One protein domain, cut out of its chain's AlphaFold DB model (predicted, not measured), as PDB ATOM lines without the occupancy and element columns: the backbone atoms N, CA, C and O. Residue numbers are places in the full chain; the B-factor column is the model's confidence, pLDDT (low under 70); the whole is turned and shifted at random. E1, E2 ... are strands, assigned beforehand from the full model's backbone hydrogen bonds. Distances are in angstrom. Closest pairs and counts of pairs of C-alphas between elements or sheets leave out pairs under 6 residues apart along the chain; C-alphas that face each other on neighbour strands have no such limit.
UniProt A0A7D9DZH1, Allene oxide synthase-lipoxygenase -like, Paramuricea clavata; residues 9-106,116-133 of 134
ATOM      1  N   GLU A   9     242.687 245.977 201.599       88.31
ATOM      2  CA  GLU A   9     242.833 245.031 202.704       88.31
ATOM      3  C   GLU A   9     242.107 245.547 203.938       88.31
ATOM      4  O   GLU A   9     242.063 246.751 204.196       88.31
ATOM      5  N   CYS A  10     241.595 244.637 204.752       87.94
ATOM      6  CA  CYS A  10     240.983 244.969 206.028       87.94
ATOM      7  C   CYS A  10     241.515 244.109 207.168       87.94
ATOM      8  O   CYS A  10     241.929 242.967 206.981       87.94
ATOM      9  N   GLU A  11     241.473 244.675 208.366       90.06
ATOM     10  CA  GLU A  11     241.880 244.023 209.603       90.06
ATOM     11  C   GLU A  11     240.941 244.440 210.736       90.06
ATOM     12  O   GLU A  11     240.495 245.594 210.791       90.06
ATOM     13  N   TYR A  12     240.630 243.502 211.630       88.12
ATOM     14  CA  TYR A  12     239.689 243.701 212.725       88.12
ATOM     15  C   TYR A  12     240.377 243.520 214.060       88.12
ATOM     16  O   TYR A  12     241.141 242.580 214.264       88.12
ATOM     17  N   TYR A  13     240.022 244.400 214.988       87.44
ATOM     18  CA  TYR A  13     240.569 244.409 216.328       87.44
ATOM     19  C   TYR A  13     239.442 244.267 217.339       87.44
ATOM     20  O   TYR A  13     238.464 245.027 217.359       87.44
ATOM     21  N   GLY A  14     239.605 243.266 218.185       85.44
ATOM     22  CA  GLY A  14     238.751 242.967 219.310       85.44
ATOM     23  C   GLY A  14     238.934 243.948 220.452       85.44
ATOM     24  O   GLY A  14     240.008 244.522 220.652       85.44
ATOM     25  N   LYS A  15     237.892 244.087 221.272       82.38
ATOM     26  CA  LYS A  15     237.956 244.808 222.546       82.38
ATOM     27  C   LYS A  15     239.126 244.327 223.388       82.38
ATOM     28  O   LYS A  15     239.751 245.147 224.051       82.38
ATOM     29  N   ASP A  16     239.412 243.026 223.320       79.88
ATOM     30  CA  ASP A  16     240.434 242.409 224.140       79.88
ATOM     31  C   ASP A  16     241.860 242.459 223.557       79.88
ATOM     32  O   ASP A  16     242.772 241.798 224.051       79.88
ATOM     33  N   GLY A  17     242.077 243.258 222.510       77.12
ATOM     34  CA  GLY A  17     243.378 243.378 221.848       77.12
ATOM     35  C   GLY A  17     243.724 242.206 220.930       77.12
ATOM     36  O   GLY A  17     244.832 242.169 220.407       77.12
ATOM     37  N   ALA A  18     242.798 241.267 220.720       80.75
ATOM     38  CA  ALA A  18     242.916 240.272 219.664       80.75
ATOM     39  C   ALA A  18     242.809 240.944 218.290       80.75
ATOM     40  O   ALA A  18     241.999 241.853 218.105       80.75
ATOM     41  N   GLU A  19     243.598 240.474 217.333       84.75
ATOM     42  CA  GLU A  19     243.626 240.972 215.960       84.75
ATOM     43  C   GLU A  19     243.422 239.818 214.981       84.75
ATOM     44  O   GLU A  19     243.846 238.686 215.228       84.75
ATOM     45  N   THR A  20     242.732 240.090 213.878       86.12
ATOM     46  CA  THR A  20     242.647 239.140 212.770       86.12
ATOM     47  C   THR A  20     243.859 239.274 211.861       86.12
ATOM     48  O   THR A  20     244.549 240.284 211.858       86.12
ATOM     49  N   LYS A  21     244.060 238.298 210.973       87.69
ATOM     50  CA  LYS A  21     244.891 238.524 209.784       87.69
ATOM     51  C   LYS A  21     244.249 239.576 208.875       87.69
ATOM     52  O   LYS A  21     243.059 239.876 208.992       87.69
ATOM     53  N   LYS A  22     245.039 240.080 207.929       87.31
ATOM     54  CA  LYS A  22     244.537 240.921 206.845       87.31
ATOM     55  C   LYS A  22     243.699 240.098 205.873       87.31
ATOM     56  O   LYS A  22     244.135 239.026 205.446       87.31
ATOM     57  N   PHE A  23     242.542 240.616 205.487       87.19
ATOM     58  CA  PHE A  23     241.717 240.029 204.436       87.19
ATOM     59  C   PHE A  23     241.719 240.916 203.204       87.19
ATOM     60  O   PHE A  23     241.589 242.131 203.313       87.19
ATOM     61  N   SER A  24     241.837 240.292 202.036       84.62
ATOM     62  CA  SER A  24     241.666 240.975 200.757       84.62
ATOM     63  C   SER A  24     240.179 241.199 200.497       84.62
ATOM     64  O   SER A  24     239.395 240.247 200.494       84.62
ATOM     65  N   LEU A  25     239.800 242.448 200.262       81.94
ATOM     66  CA  LEU A  25     238.473 242.856 199.823       81.94
ATOM     67  C   LEU A  25     238.490 242.955 198.298       81.94
ATOM     68  O   LEU A  25     238.609 244.040 197.740       81.94
ATOM     69  N   ASP A  26     238.437 241.800 197.643       76.06
ATOM     70  CA  ASP A  26     238.430 241.711 196.186       76.06
ATOM     71  C   ASP A  26     237.359 240.723 195.723       76.06
ATOM     72  O   ASP A  26     237.210 239.625 196.277       76.06
ATOM     73  N   LYS A  27     236.600 241.118 194.704       70.62
ATOM     74  CA  LYS A  27     235.665 240.255 193.989       70.62
ATOM     75  C   LYS A  27     236.116 240.091 192.552       70.62
ATOM     76  O   LYS A  27     236.097 241.019 191.745       70.62
ATOM     77  N   PHE A  28     236.393 238.844 192.193       62.50
ATOM     78  CA  PHE A  28     236.753 238.496 190.829       62.50
ATOM     79  C   PHE A  28     235.674 238.958 189.830       62.50
ATOM     80  O   PHE A  28     234.498 238.629 189.977       62.50
ATOM     81  N   PHE A  29     236.092 239.719 188.811       60.78
ATOM     82  CA  PHE A  29     235.245 240.338 187.776       60.78
ATOM     83  C   PHE A  29     234.243 241.414 188.233       60.78
ATOM     84  O   PHE A  29     233.398 241.816 187.430       60.78
ATOM     85  N   HIS A  30     234.351 241.933 189.455       66.25
ATOM     86  CA  HIS A  30     233.551 243.072 189.902       66.25
ATOM     87  C   HIS A  30     234.371 244.370 189.865       66.25
ATOM     88  O   HIS A  30     235.602 244.354 189.919       66.25
ATOM     89  N   ASN A  31     233.691 245.502 189.683       68.81
ATOM     90  CA  ASN A  31     234.317 246.810 189.820       68.81
ATOM     91  C   ASN A  31     233.982 247.331 191.215       68.81
ATOM     92  O   ASN A  31     232.892 247.850 191.445       68.81
ATOM     93  N   ASP A  32     234.894 247.078 192.140       70.19
ATOM     94  CA  ASP A  32     234.721 247.361 193.556       70.19
ATOM     95  C   ASP A  32     234.959 248.851 193.862       70.19
ATOM     96  O   ASP A  32     235.775 249.508 193.216       70.19
ATOM     97  N   PHE A  33     234.291 249.381 194.889       72.31
ATOM     98  CA  PHE A  33     234.458 250.750 195.397       72.31
ATOM     99  C   PHE A  33     234.041 251.860 194.418       72.31
ATOM    100  O   PHE A  33     234.626 252.953 194.391       72.31
ATOM    101  N   GLU A  34     232.990 251.612 193.636       71.44
ATOM    102  CA  GLU A  34     232.400 252.609 192.744       71.44
ATOM    103  C   GLU A  34     231.543 253.661 193.469       71.44
ATOM    104  O   GLU A  34     231.099 253.500 194.609       71.44
ATOM    105  N   LYS A  35     231.336 254.800 192.800       74.44
ATOM    106  CA  LYS A  35     230.564 255.931 193.334       74.44
ATOM    107  C   LYS A  35     229.126 255.537 193.667       74.44
ATOM    108  O   LYS A  35     228.366 255.213 192.765       74.44
ATOM    109  N   GLY A  36     228.734 255.693 194.933       75.00
ATOM    110  CA  GLY A  36     227.354 255.491 195.384       75.00
ATOM    111  C   GLY A  36     226.964 254.021 195.530       75.00
ATOM    112  O   GLY A  36     225.818 253.730 195.874       75.00
ATOM    113  N   GLU A  37     227.905 253.106 195.298       78.12
ATOM    114  CA  GLU A  37     227.678 251.673 195.376       78.12
ATOM    115  C   GLU A  37     227.992 251.122 196.772       78.12
ATOM    116  O   GLU A  37     228.738 251.693 197.578       78.12
ATOM    117  N   THR A  38     227.364 249.988 197.078       80.81
ATOM    118  CA  THR A  38     227.598 249.250 198.323       80.81
ATOM    119  C   THR A  38     228.211 247.899 198.008       80.81
ATOM    120  O   THR A  38     227.535 246.991 197.521       80.81
ATOM    121  N   ASP A  39     229.468 247.724 198.397       81.19
ATOM    122  CA  ASP A  39     230.168 246.460 198.241       81.19
ATOM    123  C   ASP A  39     230.043 245.600 199.496       81.19
ATOM    124  O   ASP A  39     230.252 246.038 200.629       81.19
ATOM    125  N   THR A  40     229.673 244.339 199.288       82.88
ATOM    126  CA  THR A  40     229.574 243.339 200.359       82.88
ATOM    127  C   THR A  40     230.607 242.241 200.178       82.88
ATOM    128  O   THR A  40     230.576 241.576 199.146       82.88
ATOM    129  N   TYR A  41     231.447 242.000 201.177       84.06
ATOM    130  CA  TYR A  41     232.476 240.960 201.155       84.06
ATOM    131  C   TYR A  41     232.228 239.941 202.259       84.06
ATOM    132  O   TYR A  41     231.798 240.297 203.353       84.06
ATOM    133  N   GLU A  42     232.516 238.674 201.989       83.06
ATOM    134  CA  GLU A  42     232.503 237.625 203.005       83.06
ATOM    135  C   GLU A  42     233.935 237.159 203.230       83.06
ATOM    136  O   GLU A  42     234.576 236.660 202.307       83.06
ATOM    137  N   VAL A  43     234.436 237.322 204.453       83.56
ATOM    138  CA  VAL A  43     235.759 236.833 204.845       83.56
ATOM    139  C   VAL A  43     235.611 235.898 206.040       83.56
ATOM    140  O   VAL A  43     234.693 236.039 206.844       83.56
ATOM    141  N   SER A  44     236.501 234.926 206.171       81.81
ATOM    142  CA  SER A  44     236.488 233.985 207.294       81.81
ATOM    143  C   SER A  44     237.769 234.148 208.088       81.81
ATOM    144  O   SER A  44     238.852 234.074 207.510       81.81
ATOM    145  N   GLY A  45     237.644 234.359 209.395       80.38
ATOM    146  CA  GLY A  45     238.768 234.705 210.254       80.38
ATOM    147  C   GLY A  45     238.686 234.110 211.649       80.38
ATOM    148  O   GLY A  45     237.688 233.494 212.038       80.38
ATOM    149  N   ASP A  46     239.763 234.327 212.397       83.19
ATOM    150  CA  ASP A  46     239.809 234.041 213.824       83.19
ATOM    151  C   ASP A  46     238.841 234.967 214.572       83.19
ATOM    152  O   ASP A  46     238.657 236.133 214.211       83.19
ATOM    153  N   ASP A  47     238.190 234.440 215.608       82.19
ATOM    154  CA  ASP A  47     237.302 235.243 216.438       82.19
ATOM    155  C   ASP A  47     238.114 236.174 217.349       82.19
ATOM    156  O   ASP A  47     238.902 235.718 218.173       82.19
ATOM    157  N   VAL A  48     237.891 237.483 217.215       82.88
ATOM    158  CA  VAL A  48     238.497 238.539 218.044       82.88
ATOM    159  C   VAL A  48     237.579 239.027 219.175       82.88
ATOM    160  O   VAL A  48     237.872 240.007 219.854       82.88
ATOM    161  N   GLY A  49     236.442 238.372 219.395       85.56
ATOM    162  CA  GLY A  49     235.405 238.817 220.318       85.56
ATOM    163  C   GLY A  49     234.598 239.981 219.742       85.56
ATOM    164  O   GLY A  49     234.188 239.945 218.579       85.56
ATOM    165  N   ALA A  50     234.327 240.996 220.568       84.81
ATOM    166  CA  ALA A  50     233.590 242.186 220.150       84.81
ATOM    167  C   ALA A  50     234.500 243.148 219.376       84.81
ATOM    168  O   ALA A  50     235.485 243.634 219.933       84.81
ATOM    169  N   VAL A  51     234.170 243.444 218.118       86.44
ATOM    170  CA  VAL A  51     234.998 244.294 217.247       86.44
ATOM    171  C   VAL A  51     234.871 245.760 217.665       86.44
ATOM    172  O   VAL A  51     233.776 246.318 217.679       86.44
ATOM    173  N   VAL A  52     235.993 246.401 217.997       87.88
ATOM    174  CA  VAL A  52     236.030 247.804 218.463       87.88
ATOM    175  C   VAL A  52     236.755 248.740 217.513       87.88
ATOM    176  O   VAL A  52     236.536 249.952 217.572       87.88
ATOM    177  N   MET A  53     237.623 248.198 216.665       87.94
ATOM    178  CA  MET A  53     238.420 248.962 215.720       87.94
ATOM    179  C   MET A  53     238.611 248.155 214.442       87.94
ATOM    180  O   MET A  53     238.745 246.931 214.477       87.94
ATOM    181  N   ILE A  54     238.618 248.863 213.322       90.19
ATOM    182  CA  ILE A  54     238.933 248.315 212.011       90.19
ATOM    183  C   ILE A  54     240.035 249.143 211.370       90.19
ATOM    184  O   ILE A  54     240.103 250.363 211.566       90.19
ATOM    185  N   THR A  55     240.839 248.480 210.555       90.06
ATOM    186  CA  THR A  55     241.798 249.129 209.668       90.06
ATOM    187  C   THR A  55     241.442 248.770 208.236       90.06
ATOM    188  O   THR A  55     241.287 247.595 207.917       90.06
ATOM    189  N   LEU A  56     241.309 249.777 207.377       89.06
ATOM    190  CA  LEU A  56     241.256 249.625 205.927       89.06
ATOM    191  C   LEU A  56     242.593 250.076 205.354       89.06
ATOM    192  O   LEU A  56     243.053 251.170 205.679       89.06
ATOM    193  N   ASN A  57     243.200 249.263 204.502       88.81
ATOM    194  CA  ASN A  57     244.434 249.595 203.809       88.81
ATOM    195  C   ASN A  57     244.190 249.640 202.306       88.81
ATOM    196  O   ASN A  57     243.479 248.807 201.746       88.81
ATOM    197  N   ASN A  58     244.826 250.617 201.683       85.81
ATOM    198  CA  ASN A  58     244.886 250.809 200.252       85.81
ATOM    199  C   ASN A  58     246.360 250.772 199.855       85.81
ATOM    200  O   ASN A  58     247.165 251.568 200.345       85.81
ATOM    201  N   ASN A  59     246.731 249.844 198.980       81.25
ATOM    202  CA  ASN A  59     248.112 249.755 198.508       81.25
ATOM    203  C   ASN A  59     248.496 250.892 197.533       81.25
ATOM    204  O   ASN A  59     249.648 250.956 197.109       81.25
ATOM    205  N   GLY A  60     247.560 251.781 197.179       73.19
ATOM    206  CA  GLY A  60     247.793 252.947 196.326       73.19
ATOM    207  C   GLY A  60     248.165 252.592 194.886       73.19
ATOM    208  O   GLY A  60     248.724 253.422 194.171       73.19
ATOM    209  N   MET A  61     247.918 251.350 194.458       72.75
ATOM    210  CA  MET A  61     248.242 250.913 193.106       72.75
ATOM    211  C   MET A  61     247.138 251.325 192.126       72.75
ATOM    212  O   MET A  61     245.957 251.082 192.347       72.75
ATOM    213  N   GLY A  62     247.528 251.910 190.992       67.31
ATOM    214  CA  GLY A  62     246.603 252.338 189.939       67.31
ATOM    215  C   GLY A  62     246.301 253.839 189.943       67.31
ATOM    216  O   GLY A  62     246.833 254.612 190.734       67.31
ATOM    217  N   VAL A  63     245.472 254.275 188.995       63.53
ATOM    218  CA  VAL A  63     245.107 255.688 188.814       63.53
ATOM    219  C   VAL A  63     243.786 255.955 189.534       63.53
ATOM    220  O   VAL A  63     242.828 255.218 189.322       63.53
ATOM    221  N   LYS A  64     243.711 257.025 190.343       68.62
ATOM    222  CA  LYS A  64     242.531 257.364 191.173       68.62
ATOM    223  C   LYS A  64     242.134 256.227 192.130       68.62
ATOM    224  O   LYS A  64     240.963 255.853 192.210       68.62
ATOM    225  N   SER A  65     243.128 255.688 192.831       73.44
ATOM    226  CA  SER A  65     242.967 254.613 193.812       73.44
ATOM    227  C   SER A  65     242.300 255.060 195.112       73.44
ATOM    228  O   SER A  65     241.942 254.202 195.902       73.44
ATOM    229  N   ASP A  66     242.145 256.362 195.360       81.19
ATOM    230  CA  ASP A  66     241.580 256.862 196.615       81.19
ATOM    231  C   ASP A  66     240.095 256.506 196.755       81.19
ATOM    232  O   ASP A  66     239.297 256.682 195.827       81.19
ATOM    233  N   TRP A  67     239.707 256.061 197.951       83.38
ATOM    234  CA  TRP A  67     238.330 255.658 198.248       83.38
ATOM    235  C   TRP A  67     237.711 256.544 199.316       83.38
ATOM    236  O   TRP A  67     238.254 256.661 200.412       83.38
ATOM    237  N   TYR A  68     236.551 257.134 199.045       83.69
ATOM    238  CA  TYR A  68     235.784 257.818 200.081       83.69
ATOM    239  C   TYR A  68     234.807 256.843 200.733       83.69
ATOM    240  O   TYR A  68     233.826 256.410 200.123       83.69
ATOM    241  N   ILE A  69     235.074 256.503 201.992       84.62
ATOM    242  CA  ILE A  69     234.258 255.551 202.744       84.62
ATOM    243  C   ILE A  69     233.364 256.333 203.696       84.62
ATOM    244  O   ILE A  69     233.850 257.046 204.578       84.62
ATOM    245  N   ALA A  70     232.047 256.184 203.543       86.44
ATOM    246  CA  ALA A  70     231.074 256.809 204.433       86.44
ATOM    247  C   ALA A  70     230.979 256.031 205.749       86.44
ATOM    248  O   ALA A  70     231.143 256.593 206.832       86.44
ATOM    249  N   LYS A  71     230.779 254.713 205.657       86.88
ATOM    250  CA  LYS A  71     230.750 253.806 206.807       86.88
ATOM    251  C   LYS A  71     231.090 252.377 206.402       86.88
ATOM    252  O   LYS A  71     230.832 251.961 205.272       86.88
ATOM    253  N   VAL A  72     231.576 251.611 207.371       87.25
ATOM    254  CA  VAL A  72     231.735 250.158 207.275       87.25
ATOM    255  C   VAL A  72     230.805 249.495 208.278       87.25
ATOM    256  O   VAL A  72     230.709 249.910 209.432       87.25
ATOM    257  N   ILE A  73     230.112 248.458 207.832       87.38
ATOM    258  CA  ILE A  73     229.280 247.597 208.660       87.38
ATOM    259  C   ILE A  73     229.927 246.219 208.704       87.38
ATOM    260  O   ILE A  73     230.210 245.631 207.664       87.38
ATOM    261  N   VAL A  74     230.131 245.696 209.907       86.12
ATOM    262  CA  VAL A  74     230.621 244.337 210.139       86.12
ATOM    263  C   VAL A  74     229.485 243.513 210.723       86.12
ATOM    264  O   VAL A  74     228.965 243.843 211.783       86.12
ATOM    265  N   GLU A  75     229.102 242.447 210.038       86.44
ATOM    266  CA  GLU A  75     228.144 241.444 210.493       86.44
ATOM    267  C   GLU A  75     228.919 240.165 210.829       86.44
ATOM    268  O   GLU A  75     229.459 239.497 209.951       86.44
ATOM    269  N   LYS A  76     229.006 239.834 212.115       82.50
ATOM    270  CA  LYS A  76     229.657 238.624 212.612       82.50
ATOM    271  C   LYS A  76     228.622 237.528 212.812       82.50
ATOM    272  O   LYS A  76     227.681 237.709 213.583       82.50
ATOM    273  N   GLU A  77     228.804 236.397 212.139       81.19
ATOM    274  CA  GLU A  77     227.943 235.227 212.304       81.19
ATOM    275  C   GLU A  77     228.464 234.349 213.450       81.19
ATOM    276  O   GLU A  77     229.584 233.839 213.404       81.19
ATOM    277  N   LEU A  78     227.655 234.190 214.498       76.31
ATOM    278  CA  LEU A  78     227.934 233.348 215.660       76.31
ATOM    279  C   LEU A  78     226.955 232.171 215.698       76.31
ATOM    280  O   LEU A  78     225.823 232.257 215.227       76.31
ATOM    281  N   LYS A  79     227.346 231.082 216.372       72.25
ATOM    282  CA  LYS A  79     226.503 229.878 216.544       72.25
ATOM    283  C   LYS A  79     225.131 230.148 217.193       72.25
ATOM    284  O   LYS A  79     224.261 229.289 217.118       72.25
ATOM    285  N   GLY A  80     224.949 231.300 217.845       70.50
ATOM    286  CA  GLY A  80     223.717 231.702 218.532       70.50
ATOM    287  C   GLY A  80     223.060 232.983 218.005       70.50
ATOM    288  O   GLY A  80     222.143 233.475 218.656       70.50
ATOM    289  N   GLY A  81     223.518 233.546 216.880       75.50
ATOM    290  CA  GLY A  81     222.963 234.780 216.312       75.50
ATOM    291  C   GLY A  81     223.973 235.590 215.501       75.50
ATOM    292  O   GLY A  81     225.128 235.200 215.360       75.50
ATOM    293  N   ASN A  82     223.545 236.733 214.965       78.81
ATOM    294  CA  ASN A  82     224.417 237.675 214.268       78.81
ATOM    295  C   ASN A  82     224.661 238.934 215.112       78.81
ATOM    296  O   ASN A  82     223.737 239.526 215.666       78.81
ATOM    297  N   GLU A  83     225.912 239.379 215.181       84.06
ATOM    298  CA  GLU A  83     226.275 240.657 215.793       84.06
ATOM    299  C   GLU A  83     226.622 241.668 214.706       84.06
ATOM    300  O   GLU A  83     227.348 241.353 213.765       84.06
ATOM    301  N   LYS A  84     226.117 242.897 214.834       85.06
ATOM    302  CA  LYS A  84     226.350 243.971 213.869       85.06
ATOM    303  C   LYS A  84     227.115 245.117 214.522       85.06
ATOM    304  O   LYS A  84     226.678 245.653 215.537       85.06
ATOM    305  N   TYR A  85     228.209 245.527 213.893       86.56
ATOM    306  CA  TYR A  85     229.053 246.643 214.309       86.56
ATOM    307  C   TYR A  85     229.081 247.702 213.208       86.56
ATOM    308  O   TYR A  85     229.218 247.374 212.030       86.56
ATOM    309  N   GLU A  86     228.956 248.974 213.584       87.56
ATOM    310  CA  GLU A  86     228.964 250.096 212.643       87.56
ATOM    311  C   GLU A  86     230.135 251.045 212.927       87.56
ATOM    312  O   GLU A  86     230.342 251.508 214.055       87.56
ATOM    313  N   PHE A  87     230.888 251.342 211.871       88.69
ATOM    314  CA  PHE A  87     232.091 252.166 211.883       88.69
ATOM    315  C   PHE A  87     231.873 253.370 210.959       88.69
ATOM    316  O   PHE A  87     232.045 253.244 209.743       88.69
ATOM    317  N   PRO A  88     231.439 254.529 211.488       87.44
ATOM    318  CA  PRO A  88     231.318 255.748 210.696       87.44
ATOM    319  C   PRO A  88     232.715 256.258 210.318       87.44
ATOM    320  O   PRO A  88     233.549 256.533 211.181       87.44
ATOM    321  N   CYS A  89     232.975 256.374 209.019       87.38
ATOM    322  CA  CYS A  89     234.288 256.702 208.470       87.38
ATOM    323  C   CYS A  89     234.345 258.165 208.012       87.38
ATOM    324  O   CYS A  89     235.193 258.911 208.505       87.38
ATOM    325  N   TYR A  90     233.452 258.527 207.079       87.75
ATOM    326  CA  TYR A  90     233.333 259.814 206.372       87.75
ATOM    327  C   TYR A  90     234.677 260.438 205.967       87.75
ATOM    328  O   TYR A  90     234.923 261.624 206.188       87.75
ATOM    329  N   ARG A  91     235.590 259.613 205.440       87.31
ATOM    330  CA  ARG A  91     236.978 259.996 205.147       87.31
ATOM    331  C   ARG A  91     237.514 259.277 203.910       87.31
ATOM    332  O   ARG A  91     237.102 258.160 203.601       87.31
ATOM    333  N   TRP A  92     238.472 259.925 203.246       86.62
ATOM    334  CA  TRP A  92     239.249 259.342 202.155       86.62
ATOM    335  C   TRP A  92     240.292 258.348 202.684       86.62
ATOM    336  O   TRP A  92     241.007 258.638 203.645       86.62
ATOM    337  N   VAL A  93     240.392 257.193 202.031       86.25
ATOM    338  CA  VAL A  93     241.394 256.150 202.256       86.25
ATOM    339  C   VAL A  93     242.414 256.221 201.126       86.25
ATOM    340  O   VAL A  93     242.170 255.725 200.027       86.25
ATOM    341  N   VAL A  94     243.553 256.850 201.414       84.19
ATOM    342  CA  VAL A  94     244.683 256.962 200.472       84.19
ATOM    343  C   VAL A  94     245.666 255.804 200.666       84.19
ATOM    344  O   VAL A  94     246.067 255.154 199.710       84.19
ATOM    345  N   HIS A  95     246.011 255.503 201.925       83.50
ATOM    346  CA  HIS A  95     246.924 254.409 202.285       83.50
ATOM    347  C   HIS A  95     246.385 253.549 203.423       83.50
ATOM    348  O   HIS A  95     246.356 252.327 203.332       83.50
ATOM    349  N   GLN A  96     245.941 254.187 204.502       87.75
ATOM    350  CA  GLN A  96     245.407 253.496 205.664       87.75
ATOM    351  C   GLN A  96     244.353 254.362 206.347       87.75
ATOM    352  O   GLN A  96     244.525 255.572 206.497       87.75
ATOM    353  N   LEU A  97     243.273 253.729 206.791       88.62
ATOM    354  CA  LEU A  97     242.231 254.338 207.595       88.62
ATOM    355  C   LEU A  97     241.922 253.442 208.792       88.62
ATOM    356  O   LEU A  97     241.431 252.329 208.631       88.62
ATOM    357  N   VAL A  98     242.157 253.973 209.991       89.69
ATOM    358  CA  VAL A  98     241.767 253.347 211.259       89.69
ATOM    359  C   VAL A  98     240.473 253.989 211.759       89.69
ATOM    360  O   VAL A  98     240.354 255.224 211.820       89.69
ATOM    361  N   VAL A  99     239.486 253.159 212.101       88.12
ATOM    362  CA  VAL A  99     238.156 253.597 212.547       88.12
ATOM    363  C   VAL A  99     237.714 252.802 213.763       88.12
ATOM    364  O   VAL A  99     237.851 251.585 213.806       88.12
ATOM    365  N   PHE A 100     237.156 253.504 214.745       87.50
ATOM    366  CA  PHE A 100     236.596 252.913 215.956       87.50
ATOM    367  C   PHE A 100     235.076 252.783 215.845       87.50
ATOM    368  O   PHE A 100     234.429 253.537 215.118       87.50
ATOM    369  N   GLU A 101     234.508 251.831 216.583       83.81
ATOM    370  CA  GLU A 101     233.059 251.643 216.691       83.81
ATOM    371  C   GLU A 101     232.375 252.966 217.099       83.81
ATOM    372  O   GLU A 101     232.824 253.636 218.032       83.81
ATOM    373  N   GLY A 102     231.273 253.334 216.429       67.50
ATOM    374  CA  GLY A 102     230.612 254.652 216.509       67.50
ATOM    375  C   GLY A 102     230.039 255.088 217.870       67.50
ATOM    376  O   GLY A 102     229.376 256.120 217.962       67.50
ATOM    377  N   LYS A 103     230.298 254.347 218.951       70.81
ATOM    378  CA  LYS A 103     230.017 254.781 220.323       70.81
ATOM    379  C   LYS A 103     231.091 255.791 220.721       70.81
ATOM    380  O   LYS A 103     232.148 255.400 221.210       70.81
ATOM    381  N   GLY A 104     230.844 257.081 220.492       57.62
ATOM    382  CA  GLY A 104     231.767 258.154 220.875       57.62
ATOM    383  C   GLY A 104     232.233 258.002 222.328       57.62
ATOM    384  O   GLY A 104     231.451 258.175 223.260       57.62
ATOM    385  N   LYS A 105     233.505 257.643 222.532       63.16
ATOM    386  CA  LYS A 105     234.126 257.530 223.857       63.16
ATOM    387  C   LYS A 105     234.958 258.780 224.106       63.16
ATOM    388  O   LYS A 105     236.011 258.955 223.503       63.16
ATOM    389  N   ILE A 106     234.489 259.641 225.006       54.12
ATOM    390  CA  ILE A 106     235.256 260.802 225.469       54.12
ATOM    391  C   ILE A 106     236.366 260.287 226.395       54.12
ATOM    392  O   ILE A 106     236.097 259.772 227.480       54.12
ATOM    393  N   GLY A 116     242.114 240.605 228.349       34.72
ATOM    394  CA  GLY A 116     242.241 239.180 228.674       34.72
ATOM    395  C   GLY A 116     241.900 238.227 227.522       34.72
ATOM    396  O   GLY A 116     241.403 238.633 226.484       34.72
ATOM    397  N   ASN A 117     242.187 236.941 227.731       30.61
ATOM    398  CA  ASN A 117     242.185 235.882 226.714       30.61
ATOM    399  C   ASN A 117     240.842 235.675 225.978       30.61
ATOM    400  O   ASN A 117     239.799 235.523 226.614       30.61
ATOM    401  N   VAL A 118     240.914 235.550 224.645       46.00
ATOM    402  CA  VAL A 118     239.794 235.246 223.733       46.00
ATOM    403  C   VAL A 118     239.670 233.732 223.505       46.00
ATOM    404  O   VAL A 118     240.675 233.023 223.426       46.00
ATOM    405  N   GLN A 119     238.435 233.220 223.429       40.91
ATOM    406  CA  GLN A 119     238.144 231.820 223.098       40.91
ATOM    407  C   GLN A 119     238.050 231.607 221.581       40.91
ATOM    408  O   GLN A 119     237.376 232.350 220.877       40.91
ATOM    409  N   ASN A 120     238.706 230.547 221.104       34.97
ATOM    410  CA  ASN A 120     238.827 230.173 219.697       34.97
ATOM    411  C   ASN A 120     237.516 229.626 219.103       34.97
ATOM    412  O   ASN A 120     237.011 228.590 219.540       34.97
ATOM    413  N   GLY A 121     237.040 230.249 218.024       41.28
ATOM    414  CA  GLY A 121     236.025 229.690 217.131       41.28
ATOM    415  C   GLY A 121     236.008 230.420 215.791       41.28
ATOM    416  O   GLY A 121     235.523 231.540 215.720       41.28
ATOM    417  N   ALA A 122     236.533 229.801 214.728       45.25
ATOM    418  CA  ALA A 122     236.561 230.394 213.387       45.25
ATOM    419  C   ALA A 122     235.160 230.883 212.978       45.25
ATOM    420  O   ALA A 122     234.218 230.088 212.918       45.25
ATOM    421  N   SER A 123     235.024 232.189 212.743       52.78
ATOM    422  CA  SER A 123     233.746 232.849 212.466       52.78
ATOM    423  C   SER A 123     233.796 233.490 211.081       52.78
ATOM    424  O   SER A 123     234.778 234.138 210.707       52.78
ATOM    425  N   LYS A 124     232.734 233.295 210.297       55.41
ATOM    426  CA  LYS A 124     232.557 233.965 209.009       55.41
ATOM    427  C   LYS A 124     232.054 235.380 209.291       55.41
ATOM    428  O   LYS A 124     231.055 235.570 209.983       55.41
ATOM    429  N   LEU A 125     232.786 236.377 208.814       63.59
ATOM    430  CA  LEU A 125     232.452 237.783 208.955       63.59
ATOM    431  C   LEU A 125     231.992 238.318 207.597       63.59
ATOM    432  O   LEU A 125     232.649 238.138 206.571       63.59
ATOM    433  N   LYS A 126     230.848 238.990 207.589       62.66
ATOM    434  CA  LYS A 126     230.295 239.657 206.417       62.66
ATOM    435  C   LYS A 126     230.476 241.159 206.566       62.66
ATOM    436  O   LYS A 126     230.007 241.767 207.521       62.66
ATOM    437  N   PHE A 127     231.136 241.771 205.601       61.44
ATOM    438  CA  PHE A 127     231.394 243.204 205.560       61.44
ATOM    439  C   PHE A 127     230.454 243.842 204.573       61.44
ATOM    440  O   PHE A 127     230.359 243.394 203.436       61.44
ATOM    441  N   ARG A 128     229.776 244.896 205.006       60.56
ATOM    442  CA  ARG A 128     229.009 245.789 204.147       60.56
ATOM    443  C   ARG A 128     229.673 247.155 204.163       60.56
ATOM    444  O   ARG A 128     229.627 247.858 205.172       60.56
ATOM    445  N   THR A 129     230.278 247.532 203.050       56.56
ATOM    446  CA  THR A 129     230.943 248.822 202.884       56.56
ATOM    447  C   THR A 129     230.042 249.758 202.094       56.56
ATOM    448  O   THR A 129     229.529 249.384 201.046       56.56
ATOM    449  N   PHE A 130     229.848 250.978 202.597       55.06
ATOM    450  CA  PHE A 130     229.117 252.036 201.901       55.06
ATOM    451  C   PHE A 130     230.145 253.009 201.316       55.06
ATOM    452  O   PHE A 130     230.827 253.705 202.079       55.06
ATOM    453  N   CYS A 131     230.273 253.035 199.986       49.84
ATOM    454  CA  CYS A 131     231.206 253.909 199.282       49.84
ATOM    455  C   CYS A 131     230.446 255.049 198.595       49.84
ATOM    456  O   CYS A 131     229.502 254.830 197.841       49.84
ATOM    457  N   GLU A 132     230.879 256.286 198.822       45.97
ATOM    458  CA  GLU A 132     230.396 257.443 198.065       45.97
ATOM    459  C   GLU A 132     231.603 258.161 197.471       45.97
ATOM    460  O   GLU A 132     232.096 259.149 198.002       45.97
ATOM    461  N   LYS A 133     232.148 257.622 196.379       47.72
ATOM    462  CA  LYS A 133     233.219 258.280 195.621       47.72
ATOM    463  C   LYS A 133     232.697 259.609 195.055       47.72
ATOM    464  O   LYS A 133     231.591 259.642 194.535       47.72
TER     465      LYS A 133
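What this domain is: This is residues 9 to 106 and 116 to 133 of the 134 residues of the protein "Allene oxide synthase-lipoxygenase -like" of Paramuricea clavata (UniProt A0A7D9DZH1). The domain is a sandwich of two antiparallel sheets, a twisted one of four strands, E2 E7 E4 E5, and a smaller one of three, E1 E3 E6, with the strands of the one crossing those of the other at 52 degrees. At one edge the bent hairpin strand E5 turns through a tight link into E6 of the other sheet; at the other edge E1 and E2 are joined by a long link, residues 15 to 37. The printed part has 116 residues with seven named strands, E1 to E7 in chain order, and no named helix; the class is all strand. It is compact, with a radius of gyration of the C-alphas of 14.1 A, and spans 43 by 38 by 22 A.

Where its parts are: E1, residues 9 to 14, begins at C-alpha 9 (242.833, 245.031, 202.704) and is 17.2 A long. E2, residues 38 to 45, measures 21.9 A, and E3, residues 51 to 58, 20.7 A. E4, residues 67 to 78, is 30.1 A long and bends by 72 degrees at residue 70. E5, residues 81 to 93, is 31.5 A long and bends by 81 degrees at residue 90. E6, residues 96 to 100, measures 13.6 A. E7, residues 123 to 131, measures 25.0 A and ends at C-alpha 131 (231.206, 253.909, 199.282).

How they stand to each other: In the larger sheet, E2 and E5 are the edge strands. E2 and E7 are antiparallel, with N 41 and O 127 2.9 A apart, within hydrogen-bond range. E7 and E4 are antiparallel, with N 75 and O 126 at 2.8 A. E4 and E5 form a hairpin, with N 76 and O 83 at 2.8 A. In the smaller sheet, E3 is the inner strand: N 11 of E1 and O 55 are 3.0 A apart, and N 56 and O 97 of E6 are 2.8 A apart. The facing parts of the two sheets are 8.6 A apart centre to centre, their best planes 13 degrees apart. The closest C-alphas of E5 and E6, those of Phe 87 and Phe 100, are 6.1 A apart. E3 and E4 are near each other, with 7 pairs of C-alphas within 10 A. E1 and E2 are apart. Residues 9 to 10 of E1 pair antiparallel with residues 23 to 24.

The domain as a whole: The two C-alphas farthest apart, those of Val 63 and Gly 80, are 43.8 A apart. Residues 107 to 115 are not printed, and C-alphas 106 and 116 are 22.9 A apart across this cut, which lies in the link from E6 to E7. Of the links printed whole, E1 to E2 is long. The mean pLDDT of the printed part is 76.0; residues 28 to 31, 62 to 64, 102, 104 to 106 and 116 to 133 are under 70.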